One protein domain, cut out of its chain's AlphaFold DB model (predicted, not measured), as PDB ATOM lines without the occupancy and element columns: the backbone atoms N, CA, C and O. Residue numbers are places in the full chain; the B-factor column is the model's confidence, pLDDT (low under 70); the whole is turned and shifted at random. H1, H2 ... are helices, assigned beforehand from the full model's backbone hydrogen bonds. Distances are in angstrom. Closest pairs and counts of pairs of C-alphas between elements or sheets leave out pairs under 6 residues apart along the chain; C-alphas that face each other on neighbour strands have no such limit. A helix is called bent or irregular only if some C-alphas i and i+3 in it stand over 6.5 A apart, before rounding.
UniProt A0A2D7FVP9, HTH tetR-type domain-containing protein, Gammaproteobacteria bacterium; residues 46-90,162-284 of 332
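Overview. This is residues 46 to 90 and 162 to 284 of the 332 residues of the protein "HTH tetR-type domain-containing protein" of Gammaproteobacteria bacterium (UniProt A0A2D7FVP9). The long helix H1 runs along one side of a loose helical body, with H2 and H5 in the middle and H6 and H7 on the side away from H1. Residues 46 to 58 of H1 stick out past the body, while the short helices H3 and H4 lie toward the opposite end. The printed part has 168 residues with seven named helices, H1 to H7 in chain order, and no named strand; the class is all helix, and the helix packing is part aligned, part crossed. The whole is loose, with a radius of gyration of the C-alphas of 19.1 A, and only just elongated, spanning 69 by 46 by 31 A.

Arrangement. H1, residues 46 to 85, touches H5, residues 207 to 235, with its residues 70 to 84 alone; the closest C-alphas, of Tyr 77 and Ala 219, are 5.7 A apart, at a shallow tilt of 5 degrees, opposite ways. H5 also touches H2, residues 168 to 185, at a shallow tilt of 31 degrees, opposite ways, with the closest C-alphas, of Pro 168 and Trp 231, 5.0 A apart. H2 and H5 are the hubs, touching 3 helices each. H5 touches H6, residues 238 to 261, at a steep tilt of 57 degrees, opposite ways; the closest C-alphas are those of Glu 225 and Ser 245, 5.4 A. H2 touches H7, residues 270 to 282, at a shallow tilt of 30 degrees, opposite ways, the closest C-alphas being those of Cys 173 and Ile 274, 6.6 A. H3, residues 187 to 193, only just touches H2, and only at the corner, with the C-alphas of Arg 183 and Ala 190 closest at 5.5 A. H3 also only just touches H6, about perpendicular at 81 degrees, with the C-alphas of Leu 193 and Ile 257 closest at 6.1 A. H4, residues 197 to 204, touches no helix. Every O i to N i+4 pair is within hydrogen-bond range in H1, H3, H4 and H7, against 12 of 14 in H2, 20 of 25 in H5 and 16 of 20 in H6.

Along the chain. H1 begins at C-alpha 46, (-80.102, -13.605, -53.787), and measures 57.7 A; H5 measures 39.0 A, H6 34.9 A and H2 25.1 A. H5 has a kink of 53 degrees near residue 229. H5 and H6 are irregular: C-alphas 231 and 234 are 9.4 A apart, and C-alphas 256 and 259 7.1 A. H7 ends at C-alpha 282, (-53.594, -37.650, -49.964).

Size, cuts and confidence. The C-alphas of Ile 46 and Asp 198 are the two farthest apart, 69.9 A. Residues 91 to 161 are not printed, and C-alphas 90 and 162 are 31.3 A apart across this cut. Of the links printed whole, H6 to H7 is short and the others are tight. The mean pLDDT of the printed part is 76.9; 38 residues are under 70, among them 46 to 59 and 257 to 268.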
ATOM      1  N   ILE A  46     -80.337 -13.665 -55.248       47.16
ATOM      2  CA  ILE A  46     -80.102 -13.605 -53.787       47.16
ATOM      3  C   ILE A  46     -79.685 -14.976 -53.219       47.16
ATOM      4  O   ILE A  46     -78.871 -15.064 -52.304       47.16
ATOM      5  N   ARG A  47     -80.152 -16.072 -53.831       43.53
ATOM      6  CA  ARG A  47     -79.769 -17.450 -53.484       43.53
ATOM      7  C   ARG A  47     -78.261 -17.716 -53.605       43.53
ATOM      8  O   ARG A  47     -77.726 -18.502 -52.827       43.53
ATOM      9  N   ASN A  48     -77.580 -17.061 -54.546       42.19
ATOM     10  CA  ASN A  48     -76.126 -17.147 -54.690       42.19
ATOM     11  C   ASN A  48     -75.409 -16.306 -53.628       42.19
ATOM     12  O   ASN A  48     -74.354 -16.717 -53.165       42.19
ATOM     13  N   PHE A  49     -76.000 -15.190 -53.189       42.03
ATOM     14  CA  PHE A  49     -75.461 -14.354 -52.111       42.03
ATOM     15  C   PHE A  49     -75.579 -15.038 -50.739       42.03
ATOM     16  O   PHE A  49     -74.595 -15.091 -50.010       42.03
ATOM     17  N   CYS A  50     -76.725 -15.658 -50.422       44.28
ATOM     18  CA  CYS A  50     -76.905 -16.416 -49.175       44.28
ATOM     19  C   CYS A  50     -75.975 -17.640 -49.088       44.28
ATOM     20  O   CYS A  50     -75.347 -17.860 -48.057       44.28
ATOM     21  N   ARG A  51     -75.811 -18.399 -50.182       47.66
ATOM     22  CA  ARG A  51     -74.848 -19.517 -50.228       47.66
ATOM     23  C   ARG A  51     -73.402 -19.055 -50.091       47.66
ATOM     24  O   ARG A  51     -72.612 -19.729 -49.436       47.66
ATOM     25  N   LEU A  52     -73.052 -17.921 -50.702       47.59
ATOM     26  CA  LEU A  52     -71.723 -17.331 -50.556       47.59
ATOM     27  C   LEU A  52     -71.495 -16.879 -49.107       47.59
ATOM     28  O   LEU A  52     -70.431 -17.144 -48.564       47.59
ATOM     29  N   SER A  53     -72.503 -16.288 -48.452       58.56
ATOM     30  CA  SER A  53     -72.414 -15.906 -47.040       58.56
ATOM     31  C   SER A  53     -72.311 -17.106 -46.099       58.56
ATOM     32  O   SER A  53     -71.494 -17.061 -45.193       58.56
ATOM     33  N   GLU A  54     -73.056 -18.193 -46.329       64.12
ATOM     34  CA  GLU A  54     -72.942 -19.430 -45.535       64.12
ATOM     35  C   GLU A  54     -71.552 -20.055 -45.697       64.12
ATOM     36  O   GLU A  54     -70.882 -20.330 -44.711       64.12
ATOM     37  N   THR A  55     -71.053 -20.149 -46.933       66.12
ATOM     38  CA  THR A  55     -69.717 -20.702 -47.219       66.12
ATOM     39  C   THR A  55     -68.598 -19.858 -46.599       66.12
ATOM     40  O   THR A  55     -67.622 -20.398 -46.083       66.12
ATOM     41  N   ILE A  56     -68.724 -18.526 -46.638       68.69
ATOM     42  CA  ILE A  56     -67.767 -17.610 -46.004       68.69
ATOM     43  C   ILE A  56     -67.838 -17.738 -44.479       68.69
ATOM     44  O   ILE A  56     -66.795 -17.787 -43.836       68.69
ATOM     45  N   ILE A  57     -69.035 -17.822 -43.893       69.56
ATOM     46  CA  ILE A  57     -69.213 -18.004 -42.444       69.56
ATOM     47  C   ILE A  57     -68.619 -19.339 -41.988       69.56
ATOM     48  O   ILE A  57     -67.888 -19.352 -40.999       69.56
ATOM     49  N   ASP A  58     -68.859 -20.433 -42.709       65.69
ATOM     50  CA  ASP A  58     -68.306 -21.754 -42.396       65.69
ATOM     51  C   ASP A  58     -66.776 -21.753 -42.498       65.69
ATOM     52  O   ASP A  58     -66.087 -22.209 -41.583       65.69
ATOM     53  N   PHE A  59     -66.224 -21.153 -43.560       67.69
ATOM     54  CA  PHE A  59     -64.780 -20.988 -43.727       67.69
ATOM     55  C   PHE A  59     -64.161 -20.151 -42.600       67.69
ATOM     56  O   PHE A  59     -63.156 -20.551 -42.014       67.69
ATOM     57  N   MET A  60     -64.767 -19.009 -42.262       70.00
ATOM     58  CA  MET A  60     -64.287 -18.130 -41.192       70.00
ATOM     59  C   MET A  60     -64.395 -18.805 -39.819       70.00
ATOM     60  O   MET A  60     -63.488 -18.671 -39.001       70.00
ATOM     61  N   THR A  61     -65.458 -19.575 -39.580       68.88
ATOM     62  CA  THR A  61     -65.668 -20.317 -38.329       68.88
ATOM     63  C   THR A  61     -64.646 -21.444 -38.182       68.88
ATOM     64  O   THR A  61     -63.998 -21.539 -37.141       68.88
ATOM     65  N   SER A  62     -64.434 -22.252 -39.228       67.44
ATOM     66  CA  SER A  62     -63.388 -23.287 -39.262       67.44
ATOM     67  C   SER A  62     -61.995 -22.675 -39.071       67.44
ATOM     68  O   SER A  62     -61.226 -23.124 -38.221       67.44
ATOM     69  N   PHE A  63     -61.699 -21.570 -39.765       68.38
ATOM     70  CA  PHE A  63     -60.431 -20.858 -39.626       68.38
ATOM     71  C   PHE A  63     -60.175 -20.391 -38.184       68.38
ATOM     72  O   PHE A  63     -59.110 -20.679 -37.631       68.38
ATOM     73  N   ILE A  64     -61.147 -19.712 -37.560       72.12
ATOM     74  CA  ILE A  64     -61.049 -19.223 -36.176       72.12
ATOM     75  C   ILE A  64     -60.897 -20.392 -35.196       72.12
ATOM     76  O   ILE A  64     -60.061 -20.326 -34.292       72.12
ATOM     77  N   ASN A  65     -61.663 -21.471 -35.383       73.25
ATOM     78  CA  ASN A  65     -61.596 -22.650 -34.524       73.25
ATOM     79  C   ASN A  65     -60.210 -23.294 -34.551       73.25
ATOM     80  O   ASN A  65     -59.636 -23.514 -33.485       73.25
ATOM     81  N   ILE A  66     -59.636 -23.515 -35.737       71.62
ATOM     82  CA  ILE A  66     -58.300 -24.110 -35.870       71.62
ATOM     83  C   ILE A  66     -57.242 -23.213 -35.231       71.62
ATOM     84  O   ILE A  66     -56.392 -23.706 -34.495       71.62
ATOM     85  N   VAL A  67     -57.279 -21.896 -35.477       72.12
ATOM     86  CA  VAL A  67     -56.320 -20.965 -34.853       72.12
ATOM     87  C   VAL A  67     -56.419 -21.029 -33.327       72.12
ATOM     88  O   VAL A  67     -55.394 -21.125 -32.661       72.12
ATOM     89  N   ARG A  68     -57.636 -21.056 -32.769       77.25
ATOM     90  CA  ARG A  68     -57.859 -21.163 -31.320       77.25
ATOM     91  C   ARG A  68     -57.361 -22.490 -30.742       77.25
ATOM     92  O   ARG A  68     -56.765 -22.493 -29.668       77.25
ATOM     93  N   ILE A  69     -57.606 -23.610 -31.425       76.88
ATOM     94  CA  ILE A  69     -57.131 -24.928 -30.976       76.88
ATOM     95  C   ILE A  69     -55.604 -24.957 -30.987       76.88
ATOM     96  O   ILE A  69     -54.991 -25.346 -29.998       76.88
ATOM     97  N   MET A  70     -54.988 -24.493 -32.075       75.19
ATOM     98  CA  MET A  70     -53.534 -24.423 -32.185       75.19
ATOM     99  C   MET A  70     -52.924 -23.540 -31.088       75.19
ATOM    100  O   MET A  70     -51.953 -23.953 -30.460       75.19
ATOM    101  N   ASP A  71     -53.502 -22.366 -30.819       80.44
ATOM    102  CA  ASP A  71     -53.043 -21.453 -29.763       80.44
ATOM    103  C   ASP A  71     -53.111 -22.106 -28.373       80.44
ATOM    104  O   ASP A  71     -52.147 -22.061 -27.604       80.44
ATOM    105  N   SER A  72     -54.203 -22.822 -28.083       80.94
ATOM    106  CA  SER A  72     -54.344 -23.591 -26.843       80.94
ATOM    107  C   SER A  72     -53.314 -24.719 -26.735       80.94
ATOM    108  O   SER A  72     -52.706 -24.892 -25.680       80.94
ATOM    109  N   LEU A  73     -53.079 -25.471 -27.814       79.94
ATOM    110  CA  LEU A  73     -52.088 -26.550 -27.831       79.94
ATOM    111  C   LEU A  73     -50.668 -26.023 -27.626       79.94
ATOM    112  O   LEU A  73     -49.899 -26.625 -26.878       79.94
ATOM    113  N   LEU A  74     -50.330 -24.895 -28.249       78.75
ATOM    114  CA  LEU A  74     -49.023 -24.273 -28.085       78.75
ATOM    115  C   LEU A  74     -48.827 -23.710 -26.687       78.75
ATOM    116  O   LEU A  74     -47.751 -23.878 -26.123       78.75
ATOM    117  N   THR A  75     -49.858 -23.088 -26.118       83.25
ATOM    118  CA  THR A  75     -49.825 -22.610 -24.733       83.25
ATOM    119  C   THR A  75     -49.574 -23.776 -23.782       83.25
ATOM    120  O   THR A  75     -48.614 -23.741 -23.020       83.25
ATOM    121  N   ASN A  76     -50.330 -24.870 -23.915       82.81
ATOM    122  CA  ASN A  76     -50.132 -26.073 -23.102       82.81
ATOM    123  C   ASN A  76     -48.725 -26.669 -23.267       82.81
ATOM    124  O   ASN A  76     -48.112 -27.113 -22.297       82.81
ATOM    125  N   TYR A  77     -48.209 -26.692 -24.498       82.31
ATOM    126  CA  TYR A  77     -46.855 -27.150 -24.790       82.31
ATOM    127  C   TYR A  77     -45.799 -26.265 -24.113       82.31
ATOM    128  O   TYR A  77     -44.910 -26.780 -23.435       82.31
ATOM    129  N   LEU A  78     -45.917 -24.942 -24.245       84.31
ATOM    130  CA  LEU A  78     -45.005 -23.979 -23.629       84.31
ATOM    131  C   LEU A  78     -45.064 -24.021 -22.101       84.31
ATOM    132  O   LEU A  78     -44.012 -23.945 -21.472       84.31
ATOM    133  N   ASP A  79     -46.247 -24.206 -21.515       85.31
ATOM    134  CA  ASP A  79     -46.429 -24.353 -20.069       85.31
ATOM    135  C   ASP A  79     -45.766 -25.633 -19.549       85.31
ATOM    136  O   ASP A  79     -45.092 -25.619 -18.518       85.31
ATOM    137  N   LEU A  80     -45.894 -26.749 -20.277       84.19
ATOM    138  CA  LEU A  80     -45.207 -27.995 -19.937       84.19
ATOM    139  C   LEU A  80     -43.681 -27.810 -19.951       84.19
ATOM    140  O   LEU A  80     -42.993 -28.272 -19.040       84.19
ATOM    141  N   MET A  81     -43.155 -27.106 -20.958       84.81
ATOM    142  CA  MET A  81     -41.729 -26.788 -21.032       84.81
ATOM    143  C   MET A  81     -41.286 -25.836 -19.922       84.81
ATOM    144  O   MET A  81     -40.218 -26.044 -19.351       84.81
ATOM    145  N   ASP A  82     -42.081 -24.814 -19.597       88.06
ATOM    146  CA  ASP A  82     -41.747 -23.864 -18.534       88.06
ATOM    147  C   ASP A  82     -41.695 -24.576 -17.176       88.06
ATOM    148  O   ASP A  82     -40.715 -24.435 -16.447       88.06
ATOM    149  N   ASN A  83     -42.667 -25.446 -16.889       85.75
ATOM    150  CA  ASN A  83     -42.682 -26.263 -15.674       85.75
ATOM    151  C   ASN A  83     -41.478 -27.211 -15.584       85.75
ATOM    152  O   ASN A  83     -40.901 -27.382 -14.508       85.75
ATOM    153  N   PHE A  84     -41.072 -27.814 -16.705       85.00
ATOM    154  CA  PHE A  84     -39.882 -28.664 -16.754       85.00
ATOM    155  C   PHE A  84     -38.590 -27.870 -16.512       85.00
ATOM    156  O   PHE A  84     -37.707 -28.297 -15.764       85.00
ATOM    157  N   LEU A  85     -38.471 -26.703 -17.143       87.56
ATOM    158  CA  LEU A  85     -37.266 -25.884 -17.085       87.56
ATOM    159  C   LEU A  85     -37.137 -25.119 -15.769       87.56
ATOM    160  O   LEU A  85     -36.009 -24.844 -15.356       87.56
ATOM    161  N   TRP A  86     -38.244 -24.792 -15.101       88.19
ATOM    162  CA  TRP A  86     -38.276 -23.876 -13.959       88.19
ATOM    163  C   TRP A  86     -39.142 -24.407 -12.795       88.19
ATOM    164  O   TRP A  86     -40.155 -23.794 -12.453       88.19
ATOM    165  N   PRO A  87     -38.752 -25.515 -12.138       81.69
ATOM    166  CA  PRO A  87     -39.555 -26.144 -11.084       81.69
ATOM    167  C   PRO A  87     -39.622 -25.286  -9.803       81.69
ATOM    168  O   PRO A  87     -38.712 -25.327  -8.980       81.69
ATOM    169  N   GLU A  88     -40.694 -24.496  -9.646       67.62
ATOM    170  CA  GLU A  88     -41.011 -23.625  -8.489       67.62
ATOM    171  C   GLU A  88     -39.808 -22.860  -7.892       67.62
ATOM    172  O   GLU A  88     -39.631 -22.717  -6.679       67.62
ATOM    173  N   GLU A  89     -38.950 -22.331  -8.766       76.06
ATOM    174  CA  GLU A  89     -37.743 -21.618  -8.366       76.06
ATOM    175  C   GLU A  89     -37.997 -20.118  -8.156       76.06
ATOM    176  O   GLU A  89     -38.564 -19.424  -9.002       76.06
ATOM    177  N   GLY A  90     -37.484 -19.562  -7.053       84.50
ATOM    178  CA  GLY A  90     -37.450 -18.110  -6.862       84.50
ATOM    179  C   GLY A  90     -36.628 -17.389  -7.954       84.50
ATOM    180  O   GLY A  90     -35.733 -17.988  -8.559       84.50
ATOM    181  N   THR A 162     -50.770 -16.910 -34.260       55.81
ATOM    182  CA  THR A 162     -51.622 -15.801 -34.710       55.81
ATOM    183  C   THR A 162     -51.316 -15.319 -36.132       55.81
ATOM    184  O   THR A 162     -52.137 -14.620 -36.717       55.81
ATOM    185  N   SER A 163     -50.174 -15.707 -36.710       57.28
ATOM    186  CA  SER A 163     -49.763 -15.345 -38.076       57.28
ATOM    187  C   SER A 163     -50.051 -16.444 -39.114       57.28
ATOM    188  O   SER A 163     -49.802 -16.253 -40.305       57.28
ATOM    189  N   LEU A 164     -50.558 -17.609 -38.687       65.88
ATOM    190  CA  LEU A 164     -50.822 -18.761 -39.554       65.88
ATOM    191  C   LEU A 164     -52.150 -18.606 -40.302       65.88
ATOM    192  O   LEU A 164     -53.207 -19.069 -39.864       65.88
ATOM    193  N   HIS A 165     -52.080 -17.991 -41.479       66.19
ATOM    194  CA  HIS A 165     -53.172 -17.980 -42.448       66.19
ATOM    195  C   HIS A 165     -53.081 -19.199 -43.373       66.19
ATOM    196  O   HIS A 165     -52.006 -19.537 -43.859       66.19
ATOM    197  N   GLY A 166     -54.213 -19.854 -43.632       76.00
ATOM    198  CA  GLY A 166     -54.281 -20.970 -44.577       76.00
ATOM    199  C   GLY A 166     -55.148 -22.135 -44.111       76.00
ATOM    200  O   GLY A 166     -55.648 -22.169 -42.987       76.00
ATOM    201  N   THR A 167     -55.317 -23.089 -45.018       84.38
ATOM    202  CA  THR A 167     -55.994 -24.375 -44.799       84.38
ATOM    203  C   THR A 167     -55.235 -25.252 -43.787       84.38
ATOM    204  O   THR A 167     -54.025 -25.064 -43.625       84.38
ATOM    205  N   PRO A 168     -55.885 -26.245 -43.142       85.75
ATOM    206  CA  PRO A 168     -55.211 -27.225 -42.278       85.75
ATOM    207  C   PRO A 168     -53.951 -27.826 -42.913       85.75
ATOM    208  O   PRO A 168     -52.887 -27.825 -42.302       85.75
ATOM    209  N   LYS A 169     -54.038 -28.209 -44.194       88.25
ATOM    210  CA  LYS A 169     -52.913 -28.692 -45.005       88.25
ATOM    211  C   LYS A 169     -51.745 -27.702 -45.052       88.25
ATOM    212  O   LYS A 169     -50.602 -28.087 -44.846       88.25
ATOM    213  N   GLN A 170     -52.012 -26.424 -45.328       86.44
ATOM    214  CA  GLN A 170     -50.960 -25.401 -45.389       86.44
ATOM    215  C   GLN A 170     -50.299 -25.191 -44.024       86.44
ATOM    216  O   GLN A 170     -49.080 -25.052 -43.951       86.44
ATOM    217  N   LYS A 171     -51.086 -25.222 -42.945       85.75
ATOM    218  CA  LYS A 171     -50.569 -25.135 -41.575       85.75
ATOM    219  C   LYS A 171     -49.739 -26.368 -41.208       85.75
ATOM    220  O   LYS A 171     -48.685 -26.215 -40.603       85.75
ATOM    221  N   PHE A 172     -50.162 -27.560 -41.626       87.50
ATOM    222  CA  PHE A 172     -49.394 -28.798 -41.491       87.50
ATOM    223  C   PHE A 172     -48.040 -28.693 -42.198       87.50
ATOM    224  O   PHE A 172     -47.012 -28.885 -41.553       87.50
ATOM    225  N   CYS A 173     -48.018 -28.296 -43.477       87.69
ATOM    226  CA  CYS A 173     -46.770 -28.072 -44.212       87.69
ATOM    227  C   CYS A 173     -45.863 -27.077 -43.483       87.69
ATOM    228  O   CYS A 173     -44.687 -27.361 -43.285       87.69
ATOM    229  N   TRP A 174     -46.421 -25.956 -43.020       86.00
ATOM    230  CA  TRP A 174     -45.659 -24.970 -42.264       86.00
ATOM    231  C   TRP A 174     -45.073 -25.560 -40.974       86.00
ATOM    232  O   TRP A 174     -43.899 -25.344 -40.705       86.00
ATOM    233  N   VAL A 175     -45.820 -26.357 -40.196       82.94
ATOM    234  CA  VAL A 175     -45.280 -27.007 -38.981       82.94
ATOM    235  C   VAL A 175     -44.096 -27.920 -39.324       82.94
ATOM    236  O   VAL A 175     -43.104 -27.937 -38.592       82.94
ATOM    237  N   LEU A 176     -44.162 -28.645 -40.446       84.38
ATOM    238  CA  LEU A 176     -43.048 -29.475 -40.917       84.38
ATOM    239  C   LEU A 176     -41.833 -28.638 -41.332       84.38
ATOM    240  O   LEU A 176     -40.705 -28.977 -40.973       84.38
ATOM    241  N   GLU A 177     -42.051 -27.516 -42.020       83.88
ATOM    242  CA  GLU A 177     -40.989 -26.561 -42.360       83.88
ATOM    243  C   GLU A 177     -40.335 -25.980 -41.102       83.88
ATOM    244  O   GLU A 177     -39.111 -25.903 -41.014       83.88
ATOM    245  N   GLN A 178     -41.123 -25.631 -40.081       82.88
ATOM    246  CA  GLN A 178     -40.575 -25.101 -38.835       82.88
ATOM    247  C   GLN A 178     -39.732 -26.127 -38.078       82.88
ATOM    248  O   GLN A 178     -38.784 -25.731 -37.404       82.88
ATOM    249  N   ARG A 179     -40.013 -27.430 -38.206       77.44
ATOM    250  CA  ARG A 179     -39.125 -28.469 -37.663       77.44
ATOM    251  C   ARG A 179     -37.773 -28.515 -38.364       77.44
ATOM    252  O   ARG A 179     -36.759 -28.643 -37.684       77.44
ATOM    253  N   SER A 180     -37.751 -28.379 -39.689       78.12
ATOM    254  CA  SER A 180     -36.497 -28.244 -40.442       78.12
ATOM    255  C   SER A 180     -35.699 -27.037 -39.958       78.12
ATOM    256  O   SER A 180     -34.547 -27.166 -39.550       78.12
ATOM    257  N   ASN A 181     -36.348 -25.871 -39.939       79.88
ATOM    258  CA  ASN A 181     -35.718 -24.614 -39.552       79.88
ATOM    259  C   ASN A 181     -35.235 -24.640 -38.094       79.88
ATOM    260  O   ASN A 181     -34.231 -24.005 -37.776       79.88
ATOM    261  N   HIS A 182     -35.891 -25.397 -37.204       78.69
ATOM    262  CA  HIS A 182     -35.421 -25.564 -35.831       78.69
ATOM    263  C   HIS A 182     -34.004 -26.130 -35.805       78.69
ATOM    264  O   HIS A 182     -33.153 -25.569 -35.126       78.69
ATOM    265  N   ARG A 183     -33.710 -27.167 -36.599       72.06
ATOM    266  CA  ARG A 183     -32.366 -27.765 -36.673       72.06
ATOM    267  C   ARG A 183     -31.301 -26.744 -37.085       72.06
ATOM    268  O   ARG A 183     -30.181 -26.805 -36.596       72.06
ATOM    269  N   GLU A 184     -31.646 -25.799 -37.956       72.50
ATOM    270  CA  GLU A 184     -30.736 -24.731 -38.398       72.50
ATOM    271  C   GLU A 184     -30.509 -23.661 -37.324       72.50
ATOM    272  O   GLU A 184     -29.407 -23.131 -37.192       72.50
ATOM    273  N   ASN A 185     -31.544 -23.360 -36.541       78.50
ATOM    274  CA  ASN A 185     -31.533 -22.297 -35.536       78.50
ATOM    275  C   ASN A 185     -31.217 -22.800 -34.119       78.50
ATOM    276  O   ASN A 185     -31.231 -22.018 -33.168       78.50
ATOM    277  N   SER A 186     -30.920 -24.093 -33.985       85.62
ATOM    278  CA  SER A 186     -30.703 -24.798 -32.723       85.62
ATOM    279  C   SER A 186     -29.362 -25.550 -32.777       85.62
ATOM    280  O   SER A 186     -29.332 -26.762 -33.019       85.62
ATOM    281  N   PRO A 187     -28.213 -24.844 -32.654       87.62
ATOM    282  CA  PRO A 187     -26.888 -25.454 -32.737       87.62
ATOM    283  C   PRO A 187     -26.677 -26.624 -31.777       87.62
ATOM    284  O   PRO A 187     -25.953 -27.558 -32.129       87.62
ATOM    285  N   LEU A 188     -27.276 -26.597 -30.580       90.25
ATOM    286  CA  LEU A 188     -27.150 -27.719 -29.653       90.25
ATOM    287  C   LEU A 188     -27.999 -28.913 -30.106       90.25
ATOM    288  O   LEU A 188     -27.484 -30.030 -30.065       90.25
ATOM    289  N   ALA A 189     -29.216 -28.718 -30.620       84.88
ATOM    290  CA  ALA A 189     -29.976 -29.810 -31.241       84.88
ATOM    291  C   ALA A 189     -29.255 -30.416 -32.460       84.88
ATOM    292  O   ALA A 189     -29.173 -31.639 -32.587       84.88
ATOM    293  N   ALA A 190     -28.668 -29.588 -33.331       82.94
ATOM    294  CA  ALA A 190     -27.862 -30.070 -34.454       82.94
ATOM    295  C   ALA A 190     -26.637 -30.860 -33.972       82.94
ATOM    296  O   ALA A 190     -26.340 -31.938 -34.488       82.94
ATOM    297  N   LYS A 191     -25.945 -30.358 -32.940       86.50
ATOM    298  CA  LYS A 191     -24.805 -31.051 -32.340       86.50
ATOM    299  C   LYS A 191     -25.211 -32.392 -31.729       86.50
ATOM    300  O   LYS A 191     -24.504 -33.374 -31.934       86.50
ATOM    301  N   PHE A 192     -26.331 -32.432 -31.016       84.88
ATOM    302  CA  PHE A 192     -26.874 -33.624 -30.370       84.88
ATOM    303  C   PHE A 192     -27.148 -34.758 -31.362       84.88
ATOM    304  O   PHE A 192     -26.768 -35.894 -31.104       84.88
ATOM    305  N   LEU A 193     -27.740 -34.446 -32.520       78.56
ATOM    306  CA  LEU A 193     -28.013 -35.429 -33.577       78.56
ATOM    307  C   LEU A 193     -26.738 -36.002 -34.218       78.56
ATOM    308  O   LEU A 193     -26.770 -37.101 -34.757       78.56
ATOM    309  N   SER A 194     -25.614 -35.287 -34.110       78.56
ATOM    310  CA  SER A 194     -24.307 -35.727 -34.616       78.56
ATOM    311  C   SER A 194     -23.474 -36.545 -33.612       78.56
ATOM    312  O   SER A 194     -22.322 -36.876 -33.903       78.56
ATOM    313  N   GLU A 195     -23.990 -36.816 -32.407       83.00
ATOM    314  CA  GLU A 195     -23.288 -37.632 -31.409       83.00
ATOM    315  C   GLU A 195     -23.313 -39.136 -31.780       83.00
ATOM    316  O   GLU A 195     -24.230 -39.589 -32.463       83.00
ATOM    317  N   PRO A 196     -22.321 -39.942 -31.350       81.25
ATOM    318  CA  PRO A 196     -22.246 -41.370 -31.689       81.25
ATOM    319  C   PRO A 196     -23.374 -42.219 -31.077       81.25
ATOM    320  O   PRO A 196     -23.860 -41.911 -29.997       81.25
ATOM    321  N   ASP A 197     -23.705 -43.368 -31.669       75.25
ATOM    322  CA  ASP A 197     -24.814 -44.240 -31.223       75.25
ATOM    323  C   ASP A 197     -24.788 -44.631 -29.732       75.25
ATOM    324  O   ASP A 197     -25.836 -44.727 -29.091       75.25
ATOM    325  N   ASP A 198     -23.601 -44.858 -29.154       76.44
ATOM    326  CA  ASP A 198     -23.453 -45.219 -27.733       76.44
ATOM    327  C   ASP A 198     -24.038 -44.143 -26.795       76.44
ATOM    328  O   ASP A 198     -24.542 -44.465 -25.720       76.44
ATOM    329  N   PHE A 199     -24.029 -42.875 -27.216       79.88
ATOM    330  CA  PHE A 199     -24.607 -41.766 -26.460       79.88
ATOM    331  C   PHE A 199     -26.137 -41.846 -26.375       79.88
ATOM    332  O   PHE A 199     -26.708 -41.609 -25.311       79.88
ATOM    333  N   PHE A 200     -26.813 -42.237 -27.457       76.88
ATOM    334  CA  PHE A 200     -28.269 -42.392 -27.438       76.88
ATOM    335  C   PHE A 200     -28.714 -43.535 -26.525       76.88
ATOM    336  O   PHE A 200     -29.789 -43.450 -25.932       76.88
ATOM    337  N   ARG A 201     -27.877 -44.567 -26.340       75.50
ATOM    338  CA  ARG A 201     -28.133 -45.620 -25.344       75.50
ATOM    339  C   ARG A 201     -28.034 -45.087 -23.915       75.50
ATOM    340  O   ARG A 201     -28.921 -45.353 -23.118       75.50
ATOM    341  N   GLU A 202     -27.019 -44.270 -23.619       80.00
ATOM    342  CA  GLU A 202     -26.874 -43.622 -22.303       80.00
ATOM    343  C   GLU A 202     -28.095 -42.752 -21.955       80.00
ATOM    344  O   GLU A 202     -28.548 -42.741 -20.812       80.00
ATOM    345  N   ILE A 203     -28.664 -42.056 -22.944       79.19
ATOM    346  CA  ILE A 203     -29.903 -41.288 -22.763       79.19
ATOM    347  C   ILE A 203     -31.116 -42.200 -22.589       79.19
ATOM    348  O   ILE A 203     -31.970 -41.907 -21.755       79.19
ATOM    349  N   ALA A 204     -31.205 -43.292 -23.352       73.06
ATOM    350  CA  ALA A 204     -32.314 -44.238 -23.255       73.06
ATOM    351  C   ALA A 204     -32.416 -44.886 -21.861       73.06
ATOM    352  O   ALA A 204     -33.521 -45.171 -21.406       73.06
ATOM    353  N   ASP A 205     -31.292 -45.052 -21.161       75.69
ATOM    354  CA  ASP A 205     -31.248 -45.620 -19.810       75.69
ATOM    355  C   ASP A 205     -31.643 -44.613 -18.700       75.69
ATOM    356  O   ASP A 205     -31.839 -44.994 -17.539       75.69
ATOM    357  N   ALA A 206     -31.801 -43.320 -19.020       75.12
ATOM    358  CA  ALA A 206     -32.160 -42.263 -18.067       75.12
ATOM    359  C   ALA A 206     -33.688 -42.151 -17.859       75.12
ATOM    360  O   ALA A 206     -34.372 -41.309 -18.446       75.12
ATOM    361  N   SER A 207     -34.232 -43.002 -16.982       65.44
ATOM    362  CA  SER A 207     -35.682 -43.219 -16.828       65.44
ATOM    363  C   SER A 207     -36.513 -41.991 -16.423       65.44
ATOM    364  O   SER A 207     -37.599 -41.783 -16.960       65.44
ATOM    365  N   LYS A 208     -36.038 -41.149 -15.495       70.88
ATOM    366  CA  LYS A 208     -36.818 -39.994 -15.003       70.88
ATOM    367  C   LYS A 208     -36.913 -38.881 -16.048       70.88
ATOM    368  O   LYS A 208     -37.948 -38.235 -16.204       70.88
ATOM    369  N   GLU A 209     -35.822 -38.641 -16.758       71.38
ATOM    370  CA  GLU A 209     -35.763 -37.663 -17.835       71.38
ATOM    371  C   GLU A 209     -36.624 -38.093 -19.033       71.38
ATOM    372  O   GLU A 209     -37.263 -37.250 -19.668       71.38
ATOM    373  N   GLN A 210     -36.713 -39.402 -19.288       68.19
ATOM    374  CA  GLN A 210     -37.529 -39.977 -20.354       68.19
ATOM    375  C   GLN A 210     -39.021 -39.654 -20.197       68.19
ATOM    376  O   GLN A 210     -39.657 -39.280 -21.179       68.19
ATOM    377  N   GLU A 211     -39.582 -39.737 -18.984       70.88
ATOM    378  CA  GLU A 211     -41.004 -39.434 -18.742       70.88
ATOM    379  C   GLU A 211     -41.357 -37.995 -19.136       70.88
ATOM    380  O   GLU A 211     -42.379 -37.738 -19.778       70.88
ATOM    381  N   THR A 212     -40.487 -37.042 -18.796       67.19
ATOM    382  CA  THR A 212     -40.751 -35.630 -19.091       67.19
ATOM    383  C   THR A 212     -40.568 -35.321 -20.574       67.19
ATOM    384  O   THR A 212     -41.385 -34.620 -21.173       67.19
ATOM    385  N   LEU A 213     -39.542 -35.895 -21.206       69.06
ATOM    386  CA  LEU A 213     -39.355 -35.787 -22.651       69.06
ATOM    387  C   LEU A 213     -40.512 -36.419 -23.425       69.06
ATOM    388  O   LEU A 213     -40.977 -35.832 -24.403       69.06
ATOM    389  N   ALA A 214     -41.017 -37.568 -22.974       73.12
ATOM    390  CA  ALA A 214     -42.165 -38.226 -23.581       73.12
ATOM    391  C   ALA A 214     -43.403 -37.319 -23.537       73.12
ATOM    392  O   ALA A 214     -44.107 -37.200 -24.540       73.12
ATOM    393  N   ALA A 215     -43.632 -36.604 -22.429       71.25
ATOM    394  CA  ALA A 215     -44.728 -35.642 -22.318       71.25
ATOM    395  C   ALA A 215     -44.575 -34.470 -23.308       71.25
ATOM    396  O   ALA A 215     -45.535 -34.107 -23.991       71.25
ATOM    397  N   ILE A 216     -43.363 -33.920 -23.446       71.06
ATOM    398  CA  ILE A 216     -43.048 -32.843 -24.403       71.06
ATOM    399  C   ILE A 216     -43.256 -33.319 -25.847       71.06
ATOM    400  O   ILE A 216     -43.872 -32.618 -26.651       71.06
ATOM    401  N   VAL A 217     -42.781 -34.520 -26.183       74.69
ATOM    402  CA  VAL A 217     -42.984 -35.142 -27.499       74.69
ATOM    403  C   VAL A 217     -44.470 -35.354 -27.783       74.69
ATOM    404  O   VAL A 217     -44.942 -34.966 -28.851       74.69
ATOM    405  N   SER A 218     -45.215 -35.885 -26.816       74.81
ATOM    406  CA  SER A 218     -46.659 -36.128 -26.933       74.81
ATOM    407  C   SER A 218     -47.426 -34.832 -27.192       74.81
ATOM    408  O   SER A 218     -48.280 -34.771 -28.076       74.81
ATOM    409  N   ALA A 219     -47.076 -33.758 -26.479       75.06
ATOM    410  CA  ALA A 219     -47.670 -32.443 -26.690       75.06
ATOM    411  C   ALA A 219     -47.411 -31.906 -28.113       75.06
ATOM    412  O   ALA A 219     -48.327 -31.369 -28.737       75.06
ATOM    413  N   LYS A 220     -46.210 -32.122 -28.677       74.94
ATOM    414  CA  LYS A 220     -45.920 -31.785 -30.085       74.94
ATOM    415  C   LYS A 220     -46.709 -32.642 -31.075       74.94
ATOM    416  O   LYS A 220     -47.143 -32.124 -32.099       74.94
ATOM    417  N   MET A 221     -46.862 -33.942 -30.810       76.81
ATOM    418  CA  MET A 221     -47.598 -34.858 -31.692       76.81
ATOM    419  C   MET A 221     -49.065 -34.458 -31.819       76.81
ATOM    420  O   MET A 221     -49.602 -34.454 -32.923       76.81
ATOM    421  N   ARG A 222     -49.674 -34.012 -30.718       80.19
ATOM    422  CA  ARG A 222     -51.069 -33.568 -30.701       80.19
ATOM    423  C   ARG A 222     -51.353 -32.405 -31.656       80.19
ATOM    424  O   ARG A 222     -52.445 -32.316 -32.205       80.19
ATOM    425  N   LEU A 223     -50.375 -31.524 -31.882       79.00
ATOM    426  CA  LEU A 223     -50.505 -30.445 -32.867       79.00
ATOM    427  C   LEU A 223     -50.629 -30.988 -34.297       79.00
ATOM    428  O   LEU A 223     -51.442 -30.487 -35.068       79.00
ATOM    429  N   LEU A 224     -49.832 -32.001 -34.650       82.12
ATOM    430  CA  LEU A 224     -49.900 -32.637 -35.968       82.12
ATOM    431  C   LEU A 224     -51.206 -33.411 -36.140       82.12
ATOM    432  O   LEU A 224     -51.827 -33.303 -37.191       82.12
ATOM    433  N   GLU A 225     -51.630 -34.131 -35.102       85.56
ATOM    434  CA  GLU A 225     -52.858 -34.927 -35.109       85.56
ATOM    435  C   GLU A 225     -54.088 -34.066 -35.398       85.56
ATOM    436  O   GLU A 225     -54.810 -34.350 -36.348       85.56
ATOM    437  N   VAL A 226     -54.252 -32.939 -34.697       84.88
ATOM    438  CA  VAL A 226     -55.357 -31.998 -34.952       84.88
ATOM    439  C   VAL A 226     -55.317 -31.432 -36.372       84.88
ATOM    440  O   VAL A 226     -56.352 -31.278 -37.013       84.88
ATOM    441  N   LEU A 227     -54.129 -31.105 -36.891       86.56
ATOM    442  CA  LEU A 227     -54.007 -30.577 -38.252       86.56
ATOM    443  C   LEU A 227     -54.347 -31.627 -39.313       86.56
ATOM    444  O   LEU A 227     -54.922 -31.274 -40.342       86.56
ATOM    445  N   ILE A 228     -53.994 -32.892 -39.076       88.81
ATOM    446  CA  ILE A 228     -54.326 -34.013 -39.959       88.81
ATOM    447  C   ILE A 228     -55.824 -34.319 -39.879       88.81
ATOM    448  O   ILE A 228     -56.451 -34.480 -40.921       88.81
ATOM    449  N   GLU A 229     -56.404 -34.343 -38.680       88.75
ATOM    450  CA  GLU A 229     -57.838 -34.553 -38.457       88.75
ATOM    451  C   GLU A 229     -58.671 -33.507 -39.210       88.75
ATOM    452  O   GLU A 229     -59.500 -33.852 -40.050       88.75
ATOM    453  N   GLU A 230     -58.371 -32.223 -39.009       85.88
ATOM    454  CA  GLU A 230     -59.051 -31.108 -39.682       85.88
ATOM    455  C   GLU A 230     -58.815 -31.098 -41.201       85.88
ATOM    456  O   GLU A 230     -59.662 -30.649 -41.974       85.88
ATOM    457  N   TRP A 231     -57.657 -31.577 -41.662       89.06
ATOM    458  CA  TRP A 231     -57.364 -31.679 -43.091       89.06
ATOM    459  C   TRP A 231     -58.162 -32.806 -43.757       89.06
ATOM    460  O   TRP A 231     -58.755 -32.602 -44.821       89.06
ATOM    461  N   LEU A 232     -58.162 -33.994 -43.161       87.94
ATOM    462  CA  LEU A 232     -58.799 -35.177 -43.732       87.94
ATOM    463  C   LEU A 232     -60.325 -35.166 -43.549       87.94
ATOM    464  O   LEU A 232     -61.045 -35.729 -44.387       87.94
ATOM    465  N   GLY A 233     -60.804 -34.483 -42.506       83.62
ATOM    466  CA  GLY A 233     -62.203 -34.434 -42.095       83.62
ATOM    467  C   GLY A 233     -62.750 -35.813 -41.713       83.62
ATOM    468  O   GLY A 233     -62.007 -36.779 -41.551       83.62
ATOM    469  N   ASP A 234     -64.077 -35.933 -41.677       86.12
ATOM    470  CA  ASP A 234     -64.807 -37.119 -41.184       86.12
ATOM    471  C   ASP A 234     -64.638 -38.403 -42.025       86.12
ATOM    472  O   ASP A 234     -65.330 -39.400 -41.816       86.12
ATOM    473  N   LYS A 235     -63.763 -38.391 -43.036       87.38
ATOM    474  CA  LYS A 235     -63.535 -39.540 -43.923       87.38
ATOM    475  C   LYS A 235     -62.743 -40.651 -43.248       87.38
ATOM    476  O   LYS A 235     -62.879 -41.793 -43.669       87.38
ATOM    477  N   PHE A 236     -61.904 -40.313 -42.272       90.00
ATOM    478  CA  PHE A 236     -61.034 -41.250 -41.569       90.00
ATOM    479  C   PHE A 236     -61.495 -41.395 -40.125       90.00
ATOM    480  O   PHE A 236     -61.987 -40.450 -39.514       90.00
ATOM    481  N   THR A 237     -61.336 -42.593 -39.576       89.06
ATOM    482  CA  THR A 237     -61.601 -42.825 -38.153       89.06
ATOM    483  C   THR A 237     -60.491 -42.223 -37.289       89.06
ATOM    484  O   THR A 237     -59.351 -42.087 -37.734       89.06
ATOM    485  N   GLU A 238     -60.792 -41.930 -36.021       86.00
ATOM    486  CA  GLU A 238     -59.809 -41.445 -35.035       86.00
ATOM    487  C   GLU A 238     -58.564 -42.352 -34.966       86.00
ATOM    488  O   GLU A 238     -57.432 -41.874 -34.948       86.00
ATOM    489  N   ALA A 239     -58.756 -43.676 -35.026       85.81
ATOM    490  CA  ALA A 239     -57.660 -44.644 -35.015       85.81
ATOM    491  C   ALA A 239     -56.749 -44.535 -36.251       85.81
ATOM    492  O   ALA A 239     -55.532 -44.679 -36.137       85.81
ATOM    493  N   GLU A 240     -57.317 -44.265 -37.428       86.69
ATOM    494  CA  GLU A 240     -56.541 -44.063 -38.654       86.69
ATOM    495  C   GLU A 240     -55.788 -42.736 -38.623       86.69
ATOM    496  O   GLU A 240     -54.605 -42.709 -38.952       86.69
ATOM    497  N   VAL A 241     -56.432 -41.653 -38.181       88.44
ATOM    498  CA  VAL A 241     -55.786 -40.341 -38.017       88.44
ATOM    499  C   VAL A 241     -54.607 -40.438 -37.050       88.44
ATOM    500  O   VAL A 241     -53.520 -39.937 -37.350       88.44
ATOM    501  N   SER A 242     -54.781 -41.143 -35.932       85.38
ATOM    502  CA  SER A 242     -53.715 -41.355 -34.955       85.38
ATOM    503  C   SER A 242     -52.558 -42.175 -35.543       85.38
ATOM    504  O   SER A 242     -51.393 -41.792 -35.415       85.38
ATOM    505  N   ALA A 243     -52.856 -43.249 -36.289       86.06
ATOM    506  CA  ALA A 243     -51.841 -44.060 -36.967       86.06
ATOM    507  C   ALA A 243     -51.068 -43.274 -38.043       86.06
ATOM    508  O   ALA A 243     -49.842 -43.389 -38.135       86.06
ATOM    509  N   ILE A 244     -51.759 -42.439 -38.826       89.38
ATOM    510  CA  ILE A 244     -51.139 -41.536 -39.807       89.38
ATOM    511  C   ILE A 244     -50.220 -40.547 -39.092       89.38
ATOM    512  O   ILE A 244     -49.069 -40.383 -39.488       89.38
ATOM    513  N   SER A 245     -50.700 -39.924 -38.017       87.00
ATOM    514  CA  SER A 245     -49.945 -38.933 -37.245       87.00
ATOM    515  C   SER A 245     -48.674 -39.523 -36.633       87.00
ATOM    516  O   SER A 245     -47.608 -38.914 -36.731       87.00
ATOM    517  N   ALA A 246     -48.761 -40.730 -36.065       84.06
ATOM    518  CA  ALA A 246     -47.605 -41.471 -35.563       84.06
ATOM    519  C   ALA A 246     -46.610 -41.798 -36.688       84.06
ATOM    520  O   ALA A 246     -45.428 -41.484 -36.572       84.06
ATOM    521  N   SER A 247     -47.099 -42.314 -37.820       87.88
ATOM    522  CA  SER A 247     -46.256 -42.647 -38.978       87.88
ATOM    523  C   SER A 247     -45.529 -41.422 -39.539       87.88
ATOM    524  O   SER A 247     -44.346 -41.485 -39.868       87.88
ATOM    525  N   VAL A 248     -46.224 -40.285 -39.626       88.25
ATOM    526  CA  VAL A 248     -45.643 -38.999 -40.031       88.25
ATOM    527  C   VAL A 248     -44.566 -38.569 -39.040       88.25
ATOM    528  O   VAL A 248     -43.475 -38.181 -39.458       88.25
ATOM    529  N   TYR A 249     -44.848 -38.644 -37.737       83.75
ATOM    530  CA  TYR A 249     -43.886 -38.287 -36.701       83.75
ATOM    531  C   TYR A 249     -42.616 -39.142 -36.793       83.75
ATOM    532  O   TYR A 249     -41.524 -38.572 -36.829       83.75
ATOM    533  N   ASP A 250     -42.755 -40.465 -36.889       84.00
ATOM    534  CA  ASP A 250     -41.636 -41.410 -36.965       84.00
ATOM    535  C   ASP A 250     -40.806 -41.199 -38.231       84.00
ATOM    536  O   ASP A 250     -39.574 -41.173 -38.180       84.00
ATOM    537  N   LEU A 251     -41.470 -40.956 -39.366       85.94
ATOM    538  CA  LEU A 251     -40.802 -40.635 -40.623       85.94
ATOM    539  C   LEU A 251     -39.977 -39.346 -40.506       85.94
ATOM    540  O   LEU A 251     -38.815 -39.322 -40.909       85.94
ATOM    541  N   ILE A 252     -40.544 -38.281 -39.933       80.88
ATOM    542  CA  ILE A 252     -39.822 -37.016 -39.732       80.88
ATOM    543  C   ILE A 252     -38.669 -37.212 -38.747       80.88
ATOM    544  O   ILE A 252     -37.573 -36.715 -38.999       80.88
ATOM    545  N   ALA A 253     -38.893 -37.924 -37.639       77.88
ATOM    546  CA  ALA A 253     -37.859 -38.192 -36.647       77.88
ATOM    547  C   ALA A 253     -36.690 -38.960 -37.275       77.88
ATOM    548  O   ALA A 253     -35.550 -38.525 -37.155       77.88
ATOM    549  N   GLY A 254     -36.972 -40.023 -38.033       77.88
ATOM    550  CA  GLY A 254     -35.959 -40.795 -38.751       77.88
ATOM    551  C   GLY A 254     -35.189 -39.959 -39.778       77.88
ATOM    552  O   GLY A 254     -33.959 -40.002 -39.817       77.88
ATOM    553  N   LEU A 255     -35.885 -39.137 -40.569       76.62
ATOM    554  CA  LEU A 255     -35.260 -38.259 -41.565       76.62
ATOM    555  C   LEU A 255     -34.419 -37.133 -40.953       76.62
ATOM    556  O   LEU A 255     -33.498 -36.656 -41.611       76.62
ATOM    557  N   MET A 256     -34.692 -36.704 -39.717       71.25
ATOM    558  CA  MET A 256     -33.844 -35.726 -39.025       71.25
ATOM    559  C   MET A 256     -32.476 -36.306 -38.640       71.25
ATOM    560  O   MET A 256     -31.506 -35.553 -38.574       71.25
ATOM    561  N   ILE A 257     -32.393 -37.618 -38.414       68.19
ATOM    562  CA  ILE A 257     -31.172 -38.311 -37.981       68.19
ATOM    563  C   ILE A 257     -30.377 -38.841 -39.201       68.19
ATOM    564  O   ILE A 257     -29.148 -38.861 -39.207       68.19
ATOM    565  N   LEU A 258     -31.065 -39.221 -40.285       66.94
ATOM    566  CA  LEU A 258     -30.480 -39.884 -41.462       66.94
ATOM    567  C   LEU A 258     -29.286 -39.160 -42.143       66.94
ATOM    568  O   LEU A 258     -28.323 -39.847 -42.496       66.94
ATOM    569  N   PRO A 259     -29.294 -37.825 -42.368       60.19
ATOM    570  CA  PRO A 259     -28.234 -37.143 -43.121       60.19
ATOM    571  C   PRO A 259     -26.851 -37.268 -42.474       60.19
ATOM    572  O   PRO A 259     -25.852 -37.412 -43.182       60.19
ATOM    573  N   ASP A 260     -26.801 -37.275 -41.141       58.03
ATOM    574  CA  ASP A 260     -25.548 -37.332 -40.385       58.03
ATOM    575  C   ASP A 260     -24.940 -38.746 -40.427       58.03
ATOM    576  O   ASP A 260     -23.723 -38.897 -40.548       58.03
ATOM    577  N   HIS A 261     -25.776 -39.793 -40.453       55.97
ATOM    578  CA  HIS A 261     -25.326 -41.187 -40.573       55.97
ATOM    579  C   HIS A 261     -24.889 -41.582 -41.987       55.97
ATOM    580  O   HIS A 261     -24.061 -42.478 -42.149       55.97
ATOM    581  N   LEU A 262     -25.426 -40.929 -43.021       53.28
ATOM    582  CA  LEU A 262     -25.058 -41.207 -44.412       53.28
ATOM    583  C   LEU A 262     -23.784 -40.475 -44.863       53.28
ATOM    584  O   LEU A 262     -23.361 -40.649 -46.007       53.28
ATOM    585  N   GLY A 263     -23.173 -39.651 -44.001       50.53
ATOM    586  CA  GLY A 263     -21.957 -38.896 -44.323       50.53
ATOM    587  C   GLY A 263     -22.138 -37.891 -45.466       50.53
ATOM    588  O   GLY A 263     -21.154 -37.396 -46.021       50.53
ATOM    589  N   GLN A 264     -23.384 -37.590 -45.845       52.81
ATOM    590  CA  GLN A 264     -23.685 -36.604 -46.870       52.81
ATOM    591  C   GLN A 264     -23.651 -35.228 -46.218       52.81
ATOM    592  O   GLN A 264     -24.571 -34.823 -45.511       52.81
ATOM    593  N   ALA A 265     -22.554 -34.509 -46.447       45.38
ATOM    594  CA  ALA A 265     -22.399 -33.119 -46.047       45.38
ATOM    595  C   ALA A 265     -23.357 -32.239 -46.869       45.38
ATOM    596  O   ALA A 265     -22.992 -31.680 -47.900       45.38
ATOM    597  N   GLY A 266     -24.611 -32.163 -46.438       55.09
ATOM    598  CA  GLY A 266     -25.635 -31.350 -47.073       55.09
ATOM    599  C   GLY A 266     -26.949 -31.457 -46.323       55.09
ATOM    600  O   GLY A 266     -27.389 -32.546 -45.964       55.09
ATOM    601  N   GLN A 267     -27.579 -30.315 -46.063       58.06
ATOM    602  CA  GLN A 267     -28.905 -30.302 -45.464       58.06
ATOM    603  C   GLN A 267     -29.910 -30.909 -46.452       58.06
ATOM    604  O   GLN A 267     -29.887 -30.546 -47.634       58.06
ATOM    605  N   PRO A 268     -30.783 -31.833 -46.011       63.69
ATOM    606  CA  PRO A 268     -31.819 -32.350 -46.885       63.69
ATOM    607  C   PRO A 268     -32.724 -31.194 -47.307       63.69
ATOM    608  O   PRO A 268     -33.170 -30.399 -46.482       63.69
ATOM    609  N   ASN A 269     -33.004 -31.090 -48.605       74.06
ATOM    610  CA  ASN A 269     -34.047 -30.188 -49.066       74.06
ATOM    611  C   ASN A 269     -35.390 -30.742 -48.571       74.06
ATOM    612  O   ASN A 269     -35.860 -31.773 -49.057       74.06
ATOM    613  N   TRP A 270     -35.989 -30.074 -47.588       78.81
ATOM    614  CA  TRP A 270     -37.222 -30.538 -46.956       78.81
ATOM    615  C   TRP A 270     -38.458 -30.352 -47.827       78.81
ATOM    616  O   TRP A 270     -39.439 -31.059 -47.626       78.81
ATOM    617  N   GLN A 271     -38.420 -29.480 -48.836       83.69
ATOM    618  CA  GLN A 271     -39.573 -29.238 -49.708       83.69
ATOM    619  C   GLN A 271     -40.027 -30.516 -50.455       83.69
ATOM    620  O   GLN A 271     -41.198 -30.881 -50.340       83.69
ATOM    621  N   PRO A 272     -39.139 -31.275 -51.137       84.69
ATOM    622  CA  PRO A 272     -39.487 -32.582 -51.700       84.69
ATOM    623  C   PRO A 272     -40.007 -33.598 -50.676       84.69
ATOM    624  O   PRO A 272     -40.919 -34.361 -50.985       84.69
ATOM    625  N   ILE A 273     -39.445 -33.611 -49.463       86.00
ATOM    626  CA  ILE A 273     -39.850 -34.535 -48.394       86.00
ATOM    627  C   ILE A 273     -41.275 -34.213 -47.936       86.00
ATOM    628  O   ILE A 273     -42.118 -35.103 -47.872       86.00
ATOM    629  N   ILE A 274     -41.562 -32.938 -47.674       88.06
ATOM    630  CA  ILE A 274     -42.894 -32.467 -47.288       88.06
ATOM    631  C   ILE A 274     -43.902 -32.786 -48.392       88.06
ATOM    632  O   ILE A 274     -44.974 -33.305 -48.099       88.06
ATOM    633  N   ALA A 275     -43.550 -32.555 -49.660       87.88
ATOM    634  CA  ALA A 275     -44.407 -32.900 -50.791       87.88
ATOM    635  C   ALA A 275     -44.706 -34.409 -50.868       87.88
ATOM    636  O   ALA A 275     -45.841 -34.789 -51.152       87.88
ATOM    637  N   LEU A 276     -43.721 -35.265 -50.576       89.75
ATOM    638  CA  LEU A 276     -43.897 -36.718 -50.536       89.75
ATOM    639  C   LEU A 276     -44.793 -37.159 -49.372       89.75
ATOM    640  O   LEU A 276     -45.684 -37.976 -49.582       89.75
ATOM    641  N   ILE A 277     -44.601 -36.593 -48.178       91.19
ATOM    642  CA  ILE A 277     -45.464 -36.853 -47.015       91.19
ATOM    643  C   ILE A 277     -46.904 -36.453 -47.341       91.19
ATOM    644  O   ILE A 277     -47.829 -37.242 -47.162       91.19
ATOM    645  N   VAL A 278     -47.089 -35.244 -47.874       92.56
ATOM    646  CA  VAL A 278     -48.401 -34.716 -48.254       92.56
ATOM    647  C   VAL A 278     -49.069 -35.593 -49.310       92.56
ATOM    648  O   VAL A 278     -50.211 -35.998 -49.119       92.56
ATOM    649  N   GLY A 279     -48.361 -35.926 -50.391       90.69
ATOM    650  CA  GLY A 279     -48.889 -36.789 -51.448       90.69
ATOM    651  C   GLY A 279     -49.200 -38.204 -50.954       90.69
ATOM    652  O   GLY A 279     -50.189 -38.795 -51.381       90.69
ATOM    653  N   GLY A 280     -48.401 -38.723 -50.017       90.62
ATOM    654  CA  GLY A 280     -48.645 -39.998 -49.347       90.62
ATOM    655  C   GLY A 280     -49.953 -39.989 -48.562       90.62
ATOM    656  O   GLY A 280     -50.777 -40.874 -48.769       90.62
ATOM    657  N   ILE A 281     -50.178 -38.959 -47.739       91.19
ATOM    658  CA  ILE A 281     -51.420 -38.773 -46.972       91.19
ATOM    659  C   ILE A 281     -52.629 -38.633 -47.911       91.19
ATOM    660  O   ILE A 281     -53.649 -39.283 -47.700       91.19
ATOM    661  N   GLU A 282     -52.513 -37.842 -48.982       89.50
ATOM    662  CA  GLU A 282     -53.594 -37.650 -49.964       89.50
ATOM    663  C   GLU A 282     -53.929 -38.922 -50.756       89.50
ATOM    664  O   GLU A 282     -55.054 -39.073 -51.237       89.50
ATOM    665  N   GLY A 283     -52.968 -39.839 -50.890       87.81
ATOM    666  CA  GLY A 283     -53.151 -41.137 -51.535       87.81
ATOM    667  C   GLY A 283     -53.782 -42.211 -50.644       87.81
ATOM    668  O   GLY A 283     -54.138 -43.278 -51.155       87.81
ATOM    669  N   LEU A 284     -53.926 -41.964 -49.335       89.88
ATOM    670  CA  LEU A 284     -54.507 -42.930 -48.404       89.88
ATOM    671  C   LEU A 284     -55.996 -43.141 -48.677       89.88
ATOM    672  O   LEU A 284     -56.750 -42.215 -48.980       89.88
TER     673      LEU A 284